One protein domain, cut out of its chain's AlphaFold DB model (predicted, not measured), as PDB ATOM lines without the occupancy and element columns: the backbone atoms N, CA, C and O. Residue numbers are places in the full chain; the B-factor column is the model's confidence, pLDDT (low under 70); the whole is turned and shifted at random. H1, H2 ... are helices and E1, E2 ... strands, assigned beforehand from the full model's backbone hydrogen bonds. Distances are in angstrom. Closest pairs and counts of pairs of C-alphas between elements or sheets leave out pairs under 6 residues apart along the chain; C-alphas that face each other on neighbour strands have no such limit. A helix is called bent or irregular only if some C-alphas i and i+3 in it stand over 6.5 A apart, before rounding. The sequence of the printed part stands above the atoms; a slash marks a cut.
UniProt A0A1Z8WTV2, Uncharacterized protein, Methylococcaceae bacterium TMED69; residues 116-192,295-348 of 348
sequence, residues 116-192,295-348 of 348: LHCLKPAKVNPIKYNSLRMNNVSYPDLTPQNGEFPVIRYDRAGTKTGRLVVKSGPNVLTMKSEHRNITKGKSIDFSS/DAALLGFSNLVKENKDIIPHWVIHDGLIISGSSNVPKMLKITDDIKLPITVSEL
ATOM      1  N   LEU A 116      33.228  74.044 164.302       98.38
ATOM      2  CA  LEU A 116      32.653  72.746 164.685       98.38
ATOM      3  C   LEU A 116      31.775  72.123 163.583       98.38
ATOM      4  O   LEU A 116      31.635  70.900 163.510       98.38
ATOM      5  N   HIS A 117      31.190  72.940 162.704       97.25
ATOM      6  CA  HIS A 117      30.437  72.454 161.547       97.25
ATOM      7  C   HIS A 117      31.322  72.061 160.363       97.25
ATOM      8  O   HIS A 117      30.869  71.283 159.519       97.25
ATOM      9  N   CYS A 118      32.575  72.525 160.305       97.56
ATOM     10  CA  CYS A 118      33.506  72.148 159.245       97.56
ATOM     11  C   CYS A 118      34.165  70.776 159.465       97.56
ATOM     12  O   CYS A 118      34.745  70.243 158.517       97.56
ATOM     13  N   LEU A 119      34.011  70.180 160.658       98.38
ATOM     14  CA  LEU A 119      34.511  68.840 160.981       98.38
ATOM     15  C   LEU A 119      34.051  67.785 159.963       98.38
ATOM     16  O   LEU A 119      32.890  67.782 159.528       98.38
ATOM     17  N   LYS A 120      34.964  66.875 159.610       98.00
ATOM     18  CA  LYS A 120      34.785  65.815 158.605       98.00
ATOM     19  C   LYS A 120      34.941  64.412 159.206       98.00
ATOM     20  O   LYS A 120      35.545  64.283 160.272       98.00
ATOM     21  N   PRO A 121      34.435  63.357 158.532       97.62
ATOM     22  CA  PRO A 121      34.646  61.978 158.966       97.62
ATOM     23  C   PRO A 121      36.136  61.670 159.131       97.62
ATOM     24  O   PRO A 121      36.957  62.190 158.376       97.62
ATOM     25  N   ALA A 122      36.489  60.855 160.125       96.81
ATOM     26  CA  ALA A 122      37.880  60.493 160.394       96.81
ATOM     27  C   ALA A 122      38.219  59.156 159.734       96.81
ATOM     28  O   ALA A 122      37.514  58.171 159.948       96.81
ATOM     29  N   LYS A 123      39.316  59.084 158.974       96.81
ATOM     30  CA  LYS A 123      39.749  57.820 158.363       96.81
ATOM     31  C   LYS A 123      40.227  56.840 159.423       96.81
ATOM     32  O   LYS A 123      41.069  57.174 160.258       96.81
ATOM     33  N   VAL A 124      39.735  55.611 159.338       96.50
ATOM     34  CA  VAL A 124      40.096  54.541 160.266       96.50
ATOM     35  C   VAL A 124      41.497  54.021 159.942       96.50
ATOM     36  O   VAL A 124      41.879  53.847 158.782       96.50
ATOM     37  N   ASN A 125      42.265  53.726 160.984       96.31
ATOM     38  CA  ASN A 125      43.424  52.854 160.929       96.31
ATOM     39  C   ASN A 125      42.956  51.422 161.253       96.31
ATOM     40  O   ASN A 125      42.801  51.087 162.430       96.31
ATOM     41  N   PRO A 126      42.683  50.569 160.242       95.56
ATOM     42  CA  PRO A 126      42.016  49.284 160.460       95.56
ATOM     43  C   PRO A 126      42.842  48.336 161.331       95.56
ATOM     44  O   PRO A 126      42.275  47.585 162.118       95.56
ATOM     45  N   ILE A 127      44.174  48.407 161.243       95.94
ATOM     46  CA  ILE A 127      45.079  47.573 162.041       95.94
ATOM     47  C   ILE A 127      44.936  47.928 163.525       95.94
ATOM     48  O   ILE A 127      44.689  47.051 164.353       95.94
ATOM     49  N   LYS A 128      45.036  49.221 163.861       95.81
ATOM     50  CA  LYS A 128      44.909  49.701 165.245       95.81
ATOM     51  C   LYS A 128      43.500  49.492 165.792       95.81
ATOM     52  O   LYS A 128      43.350  49.011 166.911       95.81
ATOM     53  N   TYR A 129      42.475  49.777 164.988       95.19
ATOM     54  CA  TYR A 129      41.080  49.573 165.373       95.19
ATOM     55  C   TYR A 129      40.773  48.098 165.681       95.19
ATOM     56  O   TYR A 129      40.226  47.791 166.740       95.19
ATOM     57  N   ASN A 130      41.183  47.170 164.809       94.38
ATOM     58  CA  ASN A 130      40.984  45.737 165.037       94.38
ATOM     59  C   ASN A 130      41.779  45.236 166.248       94.38
ATOM     60  O   ASN A 130      41.253  44.451 167.032       94.38
ATOM     61  N   SER A 131      43.004  45.733 166.448       95.06
ATOM     62  CA  SER A 131      43.814  45.400 167.623       95.06
ATOM     63  C   SER A 131      43.129  45.801 168.936       95.06
ATOM     64  O   SER A 131      43.075  44.985 169.854       95.06
ATOM     65  N   LEU A 132      42.532  46.999 169.023       93.88
ATOM     66  CA  LEU A 132      41.763  47.396 170.212       93.88
ATOM     67  C   LEU A 132      40.576  46.462 170.467       93.88
ATOM     68  O   LEU A 132      40.367  46.035 171.604       93.88
ATOM     69  N   ARG A 133      39.839  46.091 169.413       92.38
ATOM     70  CA  ARG A 133      38.702  45.170 169.539       92.38
ATOM     71  C   ARG A 133      39.118  43.781 170.017       92.38
ATOM     72  O   ARG A 133      38.428  43.215 170.856       92.38
ATOM     73  N   MET A 134      40.240  43.249 169.525       93.19
ATOM     74  CA  MET A 134      40.779  41.956 169.977       93.19
ATOM     75  C   MET A 134      41.193  41.981 171.453       93.19
ATOM     76  O   MET A 134      41.069  40.973 172.139       93.19
ATOM     77  N   ASN A 135      41.616  43.142 171.957       93.19
ATOM     78  CA  ASN A 135      41.959  43.351 173.364       93.19
ATOM     79  C   ASN A 135      40.741  43.671 174.252       93.19
ATOM     80  O   ASN A 135      40.910  44.145 175.373       93.19
ATOM     81  N   ASN A 136      39.513  43.453 173.762       90.50
ATOM     82  CA  ASN A 136      38.260  43.774 174.455       90.50
ATOM     83  C   ASN A 136      38.125  45.252 174.871       90.50
ATOM     84  O   ASN A 136      37.324  45.590 175.744       90.50
ATOM     85  N   VAL A 137      38.865  46.156 174.222       89.31
ATOM     86  CA  VAL A 137      38.665  47.599 174.363       89.31
ATOM     87  C   VAL A 137      37.559  47.997 173.396       89.31
ATOM     88  O   VAL A 137      37.770  48.093 172.186       89.31
ATOM     89  N   SER A 138      36.356  48.200 173.932       81.94
ATOM     90  CA  SER A 138      35.181  48.567 173.144       81.94
ATOM     91  C   SER A 138      34.781  50.019 173.380       81.94
ATOM     92  O   SER A 138      34.631  50.457 174.520       81.94
ATOM     93  N   TYR A 139      34.559  50.739 172.284       85.06
ATOM     94  CA  TYR A 139      33.874  52.026 172.261       85.06
ATOM     95  C   TYR A 139      32.573  51.824 171.471       85.06
ATOM     96  O   TYR A 139      32.623  51.832 170.241       85.06
ATOM     97  N   PRO A 140      31.427  51.586 172.139       78.25
ATOM     98  CA  PRO A 140      30.193  51.143 171.481       78.25
ATOM     99  C   PRO A 140      29.737  52.054 170.335       78.25
ATOM    100  O   PRO A 140      29.319  51.576 169.283       78.25
ATOM    101  N   ASP A 141      29.907  53.365 170.504       85.12
ATOM    102  CA  ASP A 141      29.470  54.371 169.531       85.12
ATOM    103  C   ASP A 141      30.473  54.589 168.384       85.12
ATOM    104  O   ASP A 141      30.241  55.395 167.483       85.12
ATOM    105  N   LEU A 142      31.612  53.893 168.408       87.50
ATOM    106  CA  LEU A 142      32.740  54.096 167.505       87.50
ATOM    107  C   LEU A 142      32.799  53.004 166.432       87.50
ATOM    108  O   LEU A 142      33.772  52.262 166.320       87.50
ATOM    109  N   THR A 143      31.740  52.914 165.633       91.12
ATOM    110  CA  THR A 143      31.649  51.946 164.534       91.12
ATOM    111  C   THR A 143      31.984  52.617 163.198       91.12
ATOM    112  O   THR A 143      31.281  53.549 162.798       91.12
ATOM    113  N   PRO A 144      33.032  52.160 162.486       93.25
ATOM    114  CA  PRO A 144      33.330  52.600 161.131       93.25
ATOM    115  C   PRO A 144      32.174  52.380 160.155       93.25
ATOM    116  O   PRO A 144      31.555  51.319 160.143       93.25
ATOM    117  N   GLN A 145      31.967  53.341 159.264       94.12
ATOM    118  CA  GLN A 145      31.098  53.251 158.098       94.12
ATOM    119  C   GLN A 145      31.953  53.535 156.863       94.12
ATOM    120  O   GLN A 145      32.574  54.589 156.765       94.12
ATOM    121  N   ASN A 146      32.043  52.574 155.938       94.25
ATOM    122  CA  ASN A 146      32.843  52.697 154.710       94.25
ATOM    123  C   ASN A 146      34.320  53.087 154.952       94.25
ATOM    124  O   ASN A 146      34.913  53.829 154.176       94.25
ATOM    125  N   GLY A 147      34.922  52.589 156.039       95.06
ATOM    126  CA  GLY A 147      36.320  52.873 156.392       95.06
ATOM    127  C   GLY A 147      36.555  54.208 157.113       95.06
ATOM    128  O   GLY A 147      37.708  54.572 157.352       95.06
ATOM    129  N   GLU A 148      35.493  54.916 157.498       96.88
ATOM    130  CA  GLU A 148      35.560  56.193 158.214       96.88
ATOM    131  C   GLU A 148      34.696  56.170 159.479       96.88
ATOM    132  O   GLU A 148      33.669  55.498 159.541       96.88
ATOM    133  N   PHE A 149      35.083  56.918 160.508       96.38
ATOM    134  CA  PHE A 149      34.205  57.204 161.639       96.38
ATOM    135  C   PHE A 149      33.287  58.380 161.296       96.38
ATOM    136  O   PHE A 149      33.773  59.380 160.752       96.38
ATOM    137  N   PRO A 150      31.985  58.310 161.634       95.81
ATOM    138  CA  PRO A 150      31.046  59.366 161.291       95.81
ATOM    139  C   PRO A 150      31.400  60.688 161.982       95.81
ATOM    140  O   PRO A 150      32.067  60.724 163.018       95.81
ATOM    141  N   VAL A 151      30.944  61.793 161.387       96.94
ATOM    142  CA  VAL A 151      31.216  63.137 161.908       96.94
ATOM    143  C   VAL A 151      30.604  63.310 163.291       96.94
ATOM    144  O   VAL A 151      29.440  62.977 163.517       96.94
ATOM    145  N   ILE A 152      31.369  63.915 164.194       96.94
ATOM    146  CA  ILE A 152      30.901  64.252 165.534       96.94
ATOM    147  C   ILE A 152      30.223  65.614 165.501       96.94
ATOM    148  O   ILE A 152      30.766  66.592 164.979       96.94
ATOM    149  N   ARG A 153      29.030  65.691 166.088       97.25
ATOM    150  CA  ARG A 153      28.361  66.960 166.374       97.25
ATOM    151  C   ARG A 153      28.356  67.180 167.867       97.25
ATOM    152  O   ARG A 153      27.956  66.297 168.621       97.25
ATOM    153  N   TYR A 154      28.792  68.362 168.278       97.81
ATOM    154  CA  TYR A 154      28.915  68.721 169.681       97.81
ATOM    155  C   TYR A 154      27.747  69.597 170.138       97.81
ATOM    156  O   TYR A 154      27.284  70.472 169.406       97.81
ATOM    157  N   ASP A 155      27.302  69.381 171.372       96.44
ATOM    158  CA  ASP A 155      26.511  70.329 172.142       96.44
ATOM    159  C   ASP A 155      27.457  71.235 172.942       96.44
ATOM    160  O   ASP A 155      28.251  70.775 173.768       96.44
ATOM    161  N   ARG A 156      27.362  72.541 172.690       95.31
ATOM    162  CA  ARG A 156      28.142  73.581 173.373       95.31
ATOM    163  C   ARG A 156      27.465  74.132 174.618       95.31
ATOM    164  O   ARG A 156      28.099  74.859 175.374       95.31
ATOM    165  N   ALA A 157      26.179  73.866 174.800       95.88
ATOM    166  CA  ALA A 157      25.410  74.273 175.968       95.88
ATOM    167  C   ALA A 157      25.114  73.073 176.885       95.88
ATOM    168  O   ALA A 157      24.344  73.188 177.836       95.88
ATOM    169  N   GLY A 158      25.708  71.907 176.608       94.50
ATOM    170  CA  GLY A 158      25.568  70.691 177.410       94.50
ATOM    171  C   GLY A 158      26.158  70.830 178.812       94.50
ATOM    172  O   GLY A 158      25.635  70.248 179.756       94.50
ATOM    173  N   THR A 159      27.198  71.655 178.963       96.75
ATOM    174  CA  THR A 159      27.840  71.946 180.248       96.75
ATOM    175  C   THR A 159      27.835  73.439 180.553       96.75
ATOM    176  O   THR A 159      27.853  74.282 179.653       96.75
ATOM    177  N   LYS A 160      27.887  73.760 181.849       94.56
ATOM    178  CA  LYS A 160      27.995  75.132 182.354       94.56
ATOM    179  C   LYS A 160      29.255  75.841 181.852       94.56
ATOM    180  O   LYS A 160      29.188  76.980 181.415       94.56
ATOM    181  N   THR A 161      30.392  75.145 181.846       95.75
ATOM    182  CA  THR A 161      31.679  75.701 181.400       95.75
ATOM    183  C   THR A 161      31.780  75.829 179.884       95.75
ATOM    184  O   THR A 161      32.660  76.513 179.384       95.75
ATOM    185  N   GLY A 162      30.887  75.199 179.119       96.00
ATOM    186  CA  GLY A 162      30.985  75.149 177.664       96.00
ATOM    187  C   GLY A 162      31.880  74.033 177.138       96.00
ATOM    188  O   GLY A 162      31.966  73.882 175.920       96.00
ATOM    189  N   ARG A 163      32.469  73.204 178.021       97.12
ATOM    190  CA  ARG A 163      33.067  71.917 177.635       97.12
ATOM    191  C   ARG A 163      32.097  71.174 176.724       97.12
ATOM    192  O   ARG A 163      30.914  71.032 177.049       97.12
ATOM    193  N   LEU A 164      32.621  70.732 175.588       97.88
ATOM    194  CA  LEU A 164      31.827  70.066 174.571       97.88
ATOM    195  C   LEU A 164      31.252  68.760 175.121       97.88
ATOM    196  O   LEU A 164      31.916  68.042 175.864       97.88
ATOM    197  N   VAL A 165      30.027  68.452 174.711       97.06
ATOM    198  CA  VAL A 165      29.394  67.139 174.879       97.06
ATOM    199  C   VAL A 165      29.080  66.613 173.488       97.06
ATOM    200  O   VAL A 165      28.759  67.396 172.599       97.06
ATOM    201  N   VAL A 166      29.169  65.307 173.259       96.50
ATOM    202  CA  VAL A 166      28.752  64.740 171.971       96.50
ATOM    203  C   VAL A 166      27.223  64.740 171.892       96.50
ATOM    204  O   VAL A 166      26.554  64.103 172.697       96.50
ATOM    205  N   LYS A 167      26.673  65.478 170.921       95.62
ATOM    206  CA  LYS A 167      25.244  65.485 170.567       95.62
ATOM    207  C   LYS A 167      24.901  64.307 169.655       95.62
ATOM    208  O   LYS A 167      23.840  63.712 169.800       95.62
ATOM    209  N   SER A 168      25.775  63.998 168.695       94.94
ATOM    210  CA  SER A 168      25.632  62.849 167.793       94.94
ATOM    211  C   SER A 168      26.978  62.410 167.217       94.94
ATOM    212  O   SER A 168      27.895  63.226 167.088       94.94
ATOM    213  N   GLY A 169      27.063  61.149 166.790       94.25
ATOM    214  CA  GLY A 169      28.310  60.521 166.350       94.25
ATOM    215  C   GLY A 169      29.040  59.829 167.510       94.25
ATOM    216  O   GLY A 169      28.469  59.695 168.592       94.25
ATOM    217  N   PRO A 170      30.283  59.369 167.298       93.12
ATOM    218  CA  PRO A 170      31.021  58.617 168.303       93.12
ATOM    219  C   PRO A 170      31.413  59.467 169.511       93.12
ATOM    220  O   PRO A 170      31.869  60.604 169.368       93.12
ATOM    221  N   ASN A 171      31.324  58.885 170.708       93.31
ATOM    222  CA  ASN A 171      31.796  59.531 171.927       93.31
ATOM    223  C   ASN A 171      33.324  59.425 172.079       93.31
ATOM    224  O   ASN A 171      33.849  58.533 172.742       93.31
ATOM    225  N   VAL A 172      34.048  60.355 171.457       94.56
ATOM    226  CA  VAL A 172      35.522  60.412 171.512       94.56
ATOM    227  C   VAL A 172      36.066  61.147 172.736       94.56
ATOM    228  O   VAL A 172      37.260  61.068 173.014       94.56
ATOM    229  N   LEU A 173      35.214  61.859 173.480       95.06
ATOM    230  CA  LEU A 173      35.644  62.691 174.609       95.06
ATOM    231  C   LEU A 173      36.178  61.864 175.782       95.06
ATOM    232  O   LEU A 173      36.969  62.359 176.572       95.06
ATOM    233  N   THR A 174      35.767  60.600 175.890       91.50
ATOM    234  CA  THR A 174      36.233  59.661 176.921       91.50
ATOM    235  C   THR A 174      37.336  58.727 176.416       91.50
ATOM    236  O   THR A 174      37.721  57.787 177.111       91.50
ATOM    237  N   MET A 175      37.825  58.936 175.190       92.31
ATOM    238  CA  MET A 175      38.843  58.087 174.585       92.31
ATOM    239  C   MET A 175      40.214  58.371 175.197       92.31
ATOM    240  O   MET A 175      40.693  59.510 175.194       92.31
ATOM    241  N   LYS A 176      40.878  57.313 175.673       91.75
ATOM    242  CA  LYS A 176      42.256  57.418 176.164       91.75
ATOM    243  C   LYS A 176      43.200  57.853 175.043       91.75
ATOM    244  O   LYS A 176      43.015  57.456 173.892       91.75
ATOM    245  N   SER A 177      44.220  58.637 175.381       90.88
ATOM    246  CA  SER A 177      45.211  59.174 174.436       90.88
ATOM    247  C   SER A 177      45.843  58.102 173.552       90.88
ATOM    248  O   SER A 177      45.885  58.242 172.333       90.88
ATOM    249  N   GLU A 178      46.254  56.990 174.154       91.00
ATOM    250  CA  GLU A 178      46.913  55.862 173.501       91.00
ATOM    251  C   GLU A 178      46.010  55.124 172.499       91.00
ATOM    252  O   GLU A 178      46.507  54.418 171.622       91.00
ATOM    253  N   HIS A 179      44.689  55.306 172.603       94.19
ATOM    254  CA  HIS A 179      43.699  54.696 171.716       94.19
ATOM    255  C   HIS A 179      43.334  55.597 170.526       94.19
ATOM    256  O   HIS A 179      42.624  55.150 169.632       94.19
ATOM    257  N   ARG A 180      43.807  56.852 170.468       93.69
ATOM    258  CA  ARG A 180      43.457  57.802 169.388       93.69
ATOM    259  C   ARG A 180      44.090  57.440 168.031       93.69
ATOM    260  O   ARG A 180      43.571  57.839 166.988       93.69
ATOM    261  N   ASN A 181      45.135  56.607 168.037       93.50
ATOM    262  CA  ASN A 181      45.824  56.057 166.853       93.50
ATOM    263  C   ASN A 181      44.976  55.089 165.998       93.50
ATOM    264  O   ASN A 181      45.417  54.580 164.966       93.50
ATOM    265  N   ILE A 182      43.733  54.823 166.400       94.12
ATOM    266  CA  ILE A 182      42.724  54.190 165.539       94.12
ATOM    267  C   ILE A 182      42.263  55.087 164.394       94.12
ATOM    268  O   ILE A 182      41.548  54.619 163.509       94.12
ATOM    269  N   THR A 183      42.649  56.358 164.405       93.81
ATOM    270  CA  THR A 183      42.521  57.268 163.269       93.81
ATOM    271  C   THR A 183      43.872  57.490 162.619       93.81
ATOM    272  O   THR A 183      44.897  57.404 163.285       93.81
ATOM    273  N   LYS A 184      43.879  57.770 161.315       92.31
ATOM    274  CA  LYS A 184      45.083  58.252 160.626       92.31
ATOM    275  C   LYS A 184      45.152  59.771 160.742       92.31
ATOM    276  O   LYS A 184      44.165  60.430 160.414       92.31
ATOM    277  N   GLY A 185      46.307  60.322 161.107       94.00
ATOM    278  CA  GLY A 185      46.513  61.769 161.092       94.00
ATOM    279  C   GLY A 185      47.419  62.259 162.209       94.00
ATOM    280  O   GLY A 185      48.389  61.597 162.561       94.00
ATOM    281  N   LYS A 186      47.098  63.433 162.751       95.62
ATOM    282  CA  LYS A 186      47.854  64.074 163.832       95.62
ATOM    283  C   LYS A 186      46.919  64.521 164.946       95.62
ATOM    284  O   LYS A 186      45.796  64.945 164.677       95.62
ATOM    285  N   SER A 187      47.406  64.460 166.179       96.31
ATOM    286  CA  SER A 187      46.800  65.122 167.336       96.31
ATOM    287  C   SER A 187      47.528  66.432 167.586       96.31
ATOM    288  O   SER A 187      48.759  66.463 167.593       96.31
ATOM    289  N   ILE A 188      46.764  67.503 167.760       97.25
ATOM    290  CA  ILE A 188      47.246  68.820 168.153       97.25
ATOM    291  C   ILE A 188      46.644  69.126 169.515       97.25
ATOM    292  O   ILE A 188      45.443  69.351 169.596       97.25
ATOM    293  N   ASP A 189      47.457  69.183 170.560       97.38
ATOM    294  CA  ASP A 189      46.989  69.404 171.931       97.38
ATOM    295  C   ASP A 189      47.649  70.661 172.512       97.38
ATOM    296  O   ASP A 189      48.851  70.880 172.340       97.38
ATOM    297  N   PHE A 190      46.879  71.515 173.192       98.06
ATOM    298  CA  PHE A 190      47.449  72.661 173.902       98.06
ATOM    299  C   PHE A 190      48.318  72.214 175.082       98.06
ATOM    300  O   PHE A 190      47.943  71.387 175.914       98.06
ATOM    301  N   SER A 191      49.498  72.816 175.205       96.81
ATOM    302  CA  SER A 191      50.466  72.449 176.237       96.81
ATOM    303  C   SER A 191      50.148  73.129 177.567       96.81
ATOM    304  O   SER A 191      50.636  74.225 177.821       96.81
ATOM    305  N   SER A 192      49.414  72.469 178.469       96.56
ATOM    306  CA  SER A 192      48.990  73.056 179.762       96.56
ATOM    307  C   SER A 192      48.133  74.313 179.576       96.56
ATOM    308  O   SER A 192      48.467  75.389 180.075       96.56
ATOM    309  N   ASP A 295      36.577  78.204 175.055       98.75
ATOM    310  CA  ASP A 295      36.391  79.146 173.946       98.75
ATOM    311  C   ASP A 295      37.738  79.549 173.324       98.75
ATOM    312  O   ASP A 295      37.846  79.621 172.099       98.75
ATOM    313  N   ALA A 296      38.790  79.706 174.136       98.75
ATOM    314  CA  ALA A 296      40.151  79.940 173.659       98.75
ATOM    315  C   ALA A 296      40.656  78.801 172.759       98.75
ATOM    316  O   ALA A 296      41.158  79.063 171.664       98.75
ATOM    317  N   ALA A 297      40.490  77.541 173.176       98.75
ATOM    318  CA  ALA A 297      40.921  76.389 172.390       98.75
ATOM    319  C   ALA A 297      40.187  76.328 171.041       98.75
ATOM    320  O   ALA A 297      40.816  76.205 169.990       98.75
ATOM    321  N   LEU A 298      38.861  76.508 171.051       98.81
ATOM    322  CA  LEU A 298      38.049  76.521 169.832       98.81
ATOM    323  C   LEU A 298      38.417  77.670 168.885       98.81
ATOM    324  O   LEU A 298      38.411  77.483 167.669       98.81
ATOM    325  N   LEU A 299      38.736  78.852 169.416       98.75
ATOM    326  CA  LEU A 299      39.220  79.977 168.615       98.75
ATOM    327  C   LEU A 299      40.583  79.674 167.990       98.75
ATOM    328  O   LEU A 299      40.763  79.930 166.799       98.75
ATOM    329  N   GLY A 300      41.504  79.081 168.756       98.62
ATOM    330  CA  GLY A 300      42.808  78.643 168.260       98.62
ATOM    331  C   GLY A 300      42.693  77.629 167.121       98.62
ATOM    332  O   GLY A 300      43.303  77.807 166.068       98.62
ATOM    333  N   PHE A 301      41.844  76.613 167.284       98.62
ATOM    334  CA  PHE A 301      41.575  75.620 166.239       98.62
ATOM    335  C   PHE A 301      40.874  76.218 165.014       98.62
ATOM    336  O   PHE A 301      41.233  75.907 163.880       98.62
ATOM    337  N   SER A 302      39.906  77.113 165.226       98.44
ATOM    338  CA  SER A 302      39.223  77.834 164.147       98.44
ATOM    339  C   SER A 302      40.211  78.653 163.308       98.44
ATOM    340  O   SER A 302      40.175  78.581 162.078       98.44
ATOM    341  N   ASN A 303      41.129  79.381 163.955       98.19
ATOM    342  CA  ASN A 303      42.171  80.148 163.271       98.19
ATOM    343  C   ASN A 303      43.118  79.229 162.489       98.19
ATOM    344  O   ASN A 303      43.321  79.458 161.299       98.19
ATOM    345  N   LEU A 304      43.597  78.145 163.115       97.56
ATOM    346  CA  LEU A 304      44.462  77.152 162.471       97.56
ATOM    347  C   LEU A 304      43.858  76.629 161.159       97.56
ATOM    348  O   LEU A 304      44.507  76.680 160.117       97.56
ATOM    349  N   VAL A 305      42.608  76.160 161.194       97.25
ATOM    350  CA  VAL A 305      41.922  75.600 160.014       97.25
ATOM    351  C   VAL A 305      41.603  76.681 158.979       97.25
ATOM    352  O   VAL A 305      41.627  76.435 157.773       97.25
ATOM    353  N   LYS A 306      41.305  77.910 159.416       96.31
ATOM    354  CA  LYS A 306      41.037  79.017 158.492       96.31
ATOM    355  C   LYS A 306      42.286  79.402 157.698       96.31
ATOM    356  O   LYS A 306      42.150  79.671 156.500       96.31
ATOM    357  N   GLU A 307      43.441  79.429 158.356       95.56
ATOM    358  CA  GLU A 307      44.741  79.816 157.799       95.56
ATOM    359  C   GLU A 307      45.391  78.695 156.968       95.56
ATOM    360  O   GLU A 307      46.149  78.993 156.050       95.56
ATOM    361  N   ASN A 308      45.039  77.426 157.209       95.69
ATOM    362  CA  ASN A 308      45.644  76.263 156.546       95.69
ATOM    363  C   ASN A 308      44.566  75.393 155.881       95.69
ATOM    364  O   ASN A 308      43.927  74.562 156.525       95.69
ATOM    365  N   LYS A 309      44.341  75.597 154.577       92.81
ATOM    366  CA  LYS A 309      43.216  74.983 153.839       92.81
ATOM    367  C   LYS A 309      43.321  73.474 153.629       92.81
ATOM    368  O   LYS A 309      42.310  72.842 153.343       92.81
ATOM    369  N   ASP A 310      44.513  72.910 153.744       94.88
ATOM    370  CA  ASP A 310      44.767  71.475 153.620       94.88
ATOM    371  C   ASP A 310      44.631  70.724 154.954       94.88
ATOM    372  O   ASP A 310      44.641  69.493 154.957       94.88
ATOM    373  N   ILE A 311      44.461  71.437 156.077       96.56
ATOM    374  CA  ILE A 311      44.103  70.827 157.359       96.56
ATOM    375  C   ILE A 311      42.615  70.475 157.344       96.56
ATOM    376  O   ILE A 311      41.743  71.340 157.255       96.56
ATOM    377  N   ILE A 312      42.326  69.187 157.506       97.81
ATOM    378  CA  ILE A 312      40.973  68.653 157.618       97.81
ATOM    379  C   ILE A 312      40.734  68.280 159.084       97.81
ATOM    380  O   ILE A 312      41.302  67.293 159.561       97.81
ATOM    381  N   PRO A 313      39.911  69.041 159.825       98.25
ATOM    382  CA  PRO A 313      39.636  68.733 161.216       98.25
ATOM    383  C   PRO A 313      38.595  67.615 161.337       98.25
ATOM    384  O   PRO A 313      37.598  67.577 160.610       98.25
ATOM    385  N   HIS A 314      38.815  66.715 162.290       98.12
ATOM    386  CA  HIS A 314      37.967  65.549 162.518       98.12
ATOM    387  C   HIS A 314      37.268  65.618 163.869       98.12
ATOM    388  O   HIS A 314      36.039  65.681 163.930       98.12
ATOM    389  N   TRP A 315      38.042  65.631 164.956       97.88
ATOM    390  CA  TRP A 315      37.534  65.523 166.323       97.88
ATOM    391  C   TRP A 315      38.131  66.600 167.218       97.88
ATOM    392  O   TRP A 315      39.306  66.917 167.090       97.88
ATOM    393  N   VAL A 316      37.341  67.103 168.162       98.25
ATOM    394  CA  VAL A 316      37.810  67.982 169.235       98.25
ATOM    395  C   VAL A 316      37.684  67.201 170.535       98.25
ATOM    396  O   VAL A 316      36.593  66.756 170.888       98.25
ATOM    397  N   ILE A 317      38.794  67.021 171.241       97.00
ATOM    398  CA  ILE A 317      38.861  66.276 172.497       97.00
ATOM    399  C   ILE A 317      39.428  67.214 173.554       97.00
ATOM    400  O   ILE A 317      40.638  67.335 173.690       97.00
ATOM    401  N   HIS A 318      38.547  67.883 174.297       95.56
ATOM    402  CA  HIS A 318      38.929  68.917 175.266       95.56
ATOM    403  C   HIS A 318      39.740  70.049 174.604       95.56
ATOM    404  O   HIS A 318      39.185  70.795 173.800       95.56
ATOM    405  N   ASP A 319      41.023  70.170 174.935       96.94
ATOM    406  CA  ASP A 319      42.010  71.095 174.381       96.94
ATOM    407  C   ASP A 319      42.889  70.448 173.292       96.94
ATOM    408  O   ASP A 319      43.943  70.981 172.942       96.94
ATOM    409  N   GLY A 320      42.434  69.321 172.735       97.62
ATOM    410  CA  GLY A 320      43.033  68.608 171.613       97.62
ATOM    411  C   GLY A 320      42.177  68.626 170.341       97.62
ATOM    412  O   GLY A 320      40.945  68.627 170.394       97.62
ATOM    413  N   LEU A 321      42.833  68.591 169.182       98.12
ATOM    414  CA  LEU A 321      42.239  68.527 167.849       98.12
ATOM    415  C   LEU A 321      42.887  67.402 167.038       98.12
ATOM    416  O   LEU A 321      44.093  67.398 166.813       98.12
ATOM    417  N   ILE A 322      42.064  66.485 166.538       97.75
ATOM    418  CA  ILE A 322      42.484  65.446 165.597       97.75
ATOM    419  C   ILE A 322      42.298  65.966 164.179       97.75
ATOM    420  O   ILE A 322      41.194  66.383 163.809       97.75
ATOM    421  N   ILE A 323      43.364  65.918 163.384       97.56
ATOM    422  CA  ILE A 323      43.383  66.403 162.004       97.56
ATOM    423  C   ILE A 323      43.978  65.377 161.041       97.56
ATOM    424  O   ILE A 323      44.754  64.510 161.435       97.56
ATOM    425  N   SER A 324      43.681  65.540 159.757       96.31
ATOM    426  CA  SER A 324      44.511  65.036 158.659       96.31
ATOM    427  C   SER A 324      44.946  66.191 157.750       96.31
ATOM    428  O   SER A 324      44.418  67.298 157.857       96.31
ATOM    429  N   GLY A 325      45.939  65.951 156.890       92.12
ATOM    430  CA  GLY A 325      46.523  66.966 156.006       92.12
ATOM    431  C   GLY A 325      48.051  66.989 156.065       92.12
ATOM    432  O   GLY A 325      48.657  66.397 156.959       92.12
ATOM    433  N   SER A 326      48.670  67.647 155.085       77.12
ATOM    434  CA  SER A 326      50.132  67.722 154.916       77.12
ATOM    435  C   SER A 326      50.775  68.956 155.553       77.12
ATOM    436  O   SER A 326      52.001  69.042 155.602       77.12
ATOM    437  N   SER A 327      49.969  69.909 156.014       76.94
ATOM    438  CA  SER A 327      50.440  71.215 156.456       76.94
ATOM    439  C   SER A 327      51.409  71.159 157.629       76.94
ATOM    440  O   SER A 327      51.284  70.346 158.552       76.94
ATOM    441  N   ASN A 328      52.359  72.093 157.607       86.62
ATOM    442  CA  ASN A 328      53.248  72.345 158.728       86.62
ATOM    443  C   ASN A 328      52.455  73.036 159.846       86.62
ATOM    444  O   ASN A 328      52.161  74.228 159.772       86.62
ATOM    445  N   VAL A 329      52.087  72.273 160.872       93.62
ATOM    446  CA  VAL A 329      51.379  72.800 162.040       93.62
ATOM    447  C   VAL A 329      52.345  73.690 162.840       93.62
ATOM    448  O   VAL A 329      53.434  73.233 163.195       93.62
ATOM    449  N   PRO A 330      51.988  74.952 163.144       95.19
ATOM    450  CA  PRO A 330      52.869  75.842 163.894       95.19
ATOM    451  C   PRO A 330      53.088  75.336 165.328       95.19
ATOM    452  O   PRO A 330      52.286  74.588 165.870       95.19
ATOM    453  N   LYS A 331      54.151  75.794 165.999       96.38
ATOM    454  CA  LYS A 331      54.402  75.450 167.417       96.38
ATOM    455  C   LYS A 331      53.461  76.163 168.396       96.38
ATOM    456  O   LYS A 331      53.363  75.768 169.555       96.38
ATOM    457  N   MET A 332      52.805  77.232 167.946       97.38
ATOM    458  CA  MET A 332      51.877  78.038 168.737       97.38
ATOM    459  C   MET A 332      50.620  78.326 167.928       97.38
ATOM    460  O   MET A 332      50.711  78.651 166.745       97.38
ATOM    461  N   LEU A 333      49.459  78.265 168.579       97.75
ATOM    462  CA  LEU A 333      48.194  78.676 167.985       97.75
ATOM    463  C   LEU A 333      47.821  80.079 168.440       97.75
ATOM    464  O   LEU A 333      47.859  80.402 169.630       97.75
ATOM    465  N   LYS A 334      47.431  80.904 167.469       98.00
ATOM    466  CA  LYS A 334      46.863  82.228 167.701       98.00
ATOM    467  C   LYS A 334      45.416  82.085 168.153       98.00
ATOM    468  O   LYS A 334      44.614  81.497 167.434       98.00
ATOM    469  N   ILE A 335      45.073  82.641 169.311       98.12
ATOM    470  CA  ILE A 335      43.706  82.650 169.854       98.12
ATOM    471  C   ILE A 335      43.063  84.006 169.549       98.12
ATOM    472  O   ILE A 335      42.049  84.071 168.845       98.12
ATOM    473  N   THR A 336      43.713  85.080 169.998       97.12
ATOM    474  CA  THR A 336      43.416  86.484 169.669       97.12
ATOM    475  C   THR A 336      44.664  87.146 169.075       97.12
ATOM    476  O   THR A 336      45.654  86.465 168.802       97.12
ATOM    477  N   ASP A 337      44.633  88.456 168.831       95.50
ATOM    478  CA  ASP A 337      45.832  89.190 168.412       95.50
ATOM    479  C   ASP A 337      46.913  89.199 169.504       95.50
ATOM    480  O   ASP A 337      48.089  89.015 169.187       95.50
ATOM    481  N   ASP A 338      46.497  89.254 170.772       95.88
ATOM    482  CA  ASP A 338      47.388  89.341 171.936       95.88
ATOM    483  C   ASP A 338      47.708  87.984 172.585       95.88
ATOM    484  O   ASP A 338      48.692  87.851 173.307       95.88
ATOM    485  N   ILE A 339      46.894  86.951 172.335       97.88
ATOM    486  CA  ILE A 339      47.029  85.645 172.993       97.88
ATOM    487  C   ILE A 339      47.443  84.582 171.977       97.88
ATOM    488  O   ILE A 339      46.690  84.228 171.062       97.88
ATOM    489  N   LYS A 340      48.629  84.005 172.196       98.00
ATOM    490  CA  LYS A 340      49.151  82.831 171.487       98.00
ATOM    491  C   LYS A 340      49.616  81.800 172.503       98.00
ATOM    492  O   LYS A 340      50.315  82.156 173.446       98.00
ATOM    493  N   LEU A 341      49.250  80.535 172.307       98.12
ATOM    494  CA  LEU A 341      49.608  79.460 173.235       98.12
ATOM    495  C   LEU A 341      50.311  78.304 172.515       98.12
ATOM    496  O   LEU A 341      49.960  77.993 171.374       98.12
ATOM    497  N   PRO A 342      51.300  77.660 173.160       97.94
ATOM    498  CA  PRO A 342      52.033  76.551 172.572       97.94
ATOM    499  C   PRO A 342      51.182  75.285 172.484       97.94
ATOM    500  O   PRO A 342      50.356  75.005 173.357       97.94
ATOM    501  N   ILE A 343      51.457  74.494 171.452       97.56
ATOM    502  CA  ILE A 343      50.834  73.195 171.204       97.56
ATOM    503  C   ILE A 343      51.889  72.100 171.060       97.56
ATOM    504  O   ILE A 343      53.032  72.360 170.680       97.56
ATOM    505  N   THR A 344      51.496  70.866 171.348       96.31
ATOM    506  CA  THR A 344      52.219  69.658 170.948       96.31
ATOM    507  C   THR A 344      51.531  69.014 169.759       96.31
ATOM    508  O   THR A 344      50.303  68.981 169.700       96.31
ATOM    509  N   VAL A 345      52.324  68.465 168.841       95.94
ATOM    510  CA  VAL A 345      51.828  67.711 167.688       95.94
ATOM    511  C   VAL A 345      52.362  66.288 167.775       95.94
ATOM    512  O   VAL A 345      53.571  66.098 167.902       95.94
ATOM    513  N   SER A 346      51.476  65.298 167.703       94.62
ATOM    514  CA  SER A 346      51.838  63.877 167.671       94.62
ATOM    515  C   SER A 346      51.204  63.182 166.472       94.62
ATOM    516  O   SER A 346      50.025  63.388 166.194       94.62
ATOM    517  N   GLU A 347      51.964  62.328 165.792       93.62
ATOM    518  CA  GLU A 347      51.439  61.463 164.728       93.62
ATOM    519  C   GLU A 347      50.572  60.337 165.330       93.62
ATOM    520  O   GLU A 347      50.844  59.865 166.440       93.62
ATOM    521  N   LEU A 348      49.518  59.935 164.611       90.19
ATOM    522  CA  LEU A 348      48.525  58.929 165.018       90.19
ATOM    523  C   LEU A 348      48.564  57.673 164.144       90.19
ATOM    524  O   LEU A 348      48.615  57.799 162.897       90.19
TER     525      LEU A 348
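This is residues 116 to 192 and 295 to 348 of the 348 residues of an uncharacterized protein of Methylococcaceae bacterium TMED69 (UniProt A0A1Z8WTV2). A strongly twisted sheet of five strands, curled like part of a barrel, curls partway round the long helix H3, which packs on one face. The small helices H1 and H2 make a corner beyond one end of this sheet, H2 only grazing it, and the hairpin of E1 and E2 is a separate small sheet to one side. The printed part has 131 residues, in the order H1 E1 E2 H2 E3 H3 E4 E5 E6 E7; the large sheet runs E4 E5 E3 E7 E6, all antiparallel. The class is mixed, helices and strands, with 62 residues, under half, in named elements. The whole is compact, with a radius of gyration of the C-alphas of 14.6 A and spans of 48 by 35 by 26 A.

In the large sheet, E4 is residues 312 to 317, 15.2 A long, E5 320 to 324, 13.5 A, E3 186 to 190, 13.2 A, E7 340 to 347, 22.5 A, and E6 332 to 334, 6.6 A. H3 is residues 295 to 307, 18.2 A, from C-alpha 295 at (36.391, 79.146, 173.946). H2 is residues 177 to 182, 10.5 A, and H1 is 126 to 134, 12.1 A, from C-alpha 126 at (42.016, 49.284, 160.460). E1 is residues 153 to 155, 6.9 A, and E2 165 to 168, 9.1 A. E7 ends at C-alpha 347 at (51.439, 61.463, 164.728).

E4 and E5 are a hairpin, with N 314 and O 322 2.8 A apart, within hydrogen-bond range. Also within range are N 188 and O 321 of E3 and E5, 2.8 A, and N 189 and O 344 of E3 and E7, 3.0 A. E7 is staggered: residues 343 to 347 pair with E3 and 340 to 342 with E6, its hairpin partner, where N 333 and O 341 are 2.9 A apart. H3 on one face of the sheet makes two layers, a helix over a sheet; its closest C-alphas to E6 are those of Gly 300 and Leu 333, 5.4 A. H2 only grazes the sheet with residues 177 to 181. H1 and H2 touch at a steep tilt of 59 degrees, opposite ways, the closest C-alphas being those of Tyr 129 and Ile 182, 4.9 A. In the hairpin of E1 and E2, N 155 and O 165 are 2.8 A apart; both strands are apart from H3. Every O i to N i+4 pair is within range in H1 and H3; in H2 0 of 2 are, beside 2 of 3 O i to N i+3 pairs. H2 is only just irregular, with C-alphas 178 and 181 6.7 A apart.

The C-alphas farthest apart are those of Met 134 and Asp 338, 47.9 A. Residues 193 to 294 are not printed, and C-alphas 192 and 295 are 15.2 A apart across the cut. The link from H1 to E1, residues 135 to 152, is long; its residues 148 to 149 pair with 122 to 123, antiparallel. The mean pLDDT of the printed part is 95.0, and no printed residue is under 70.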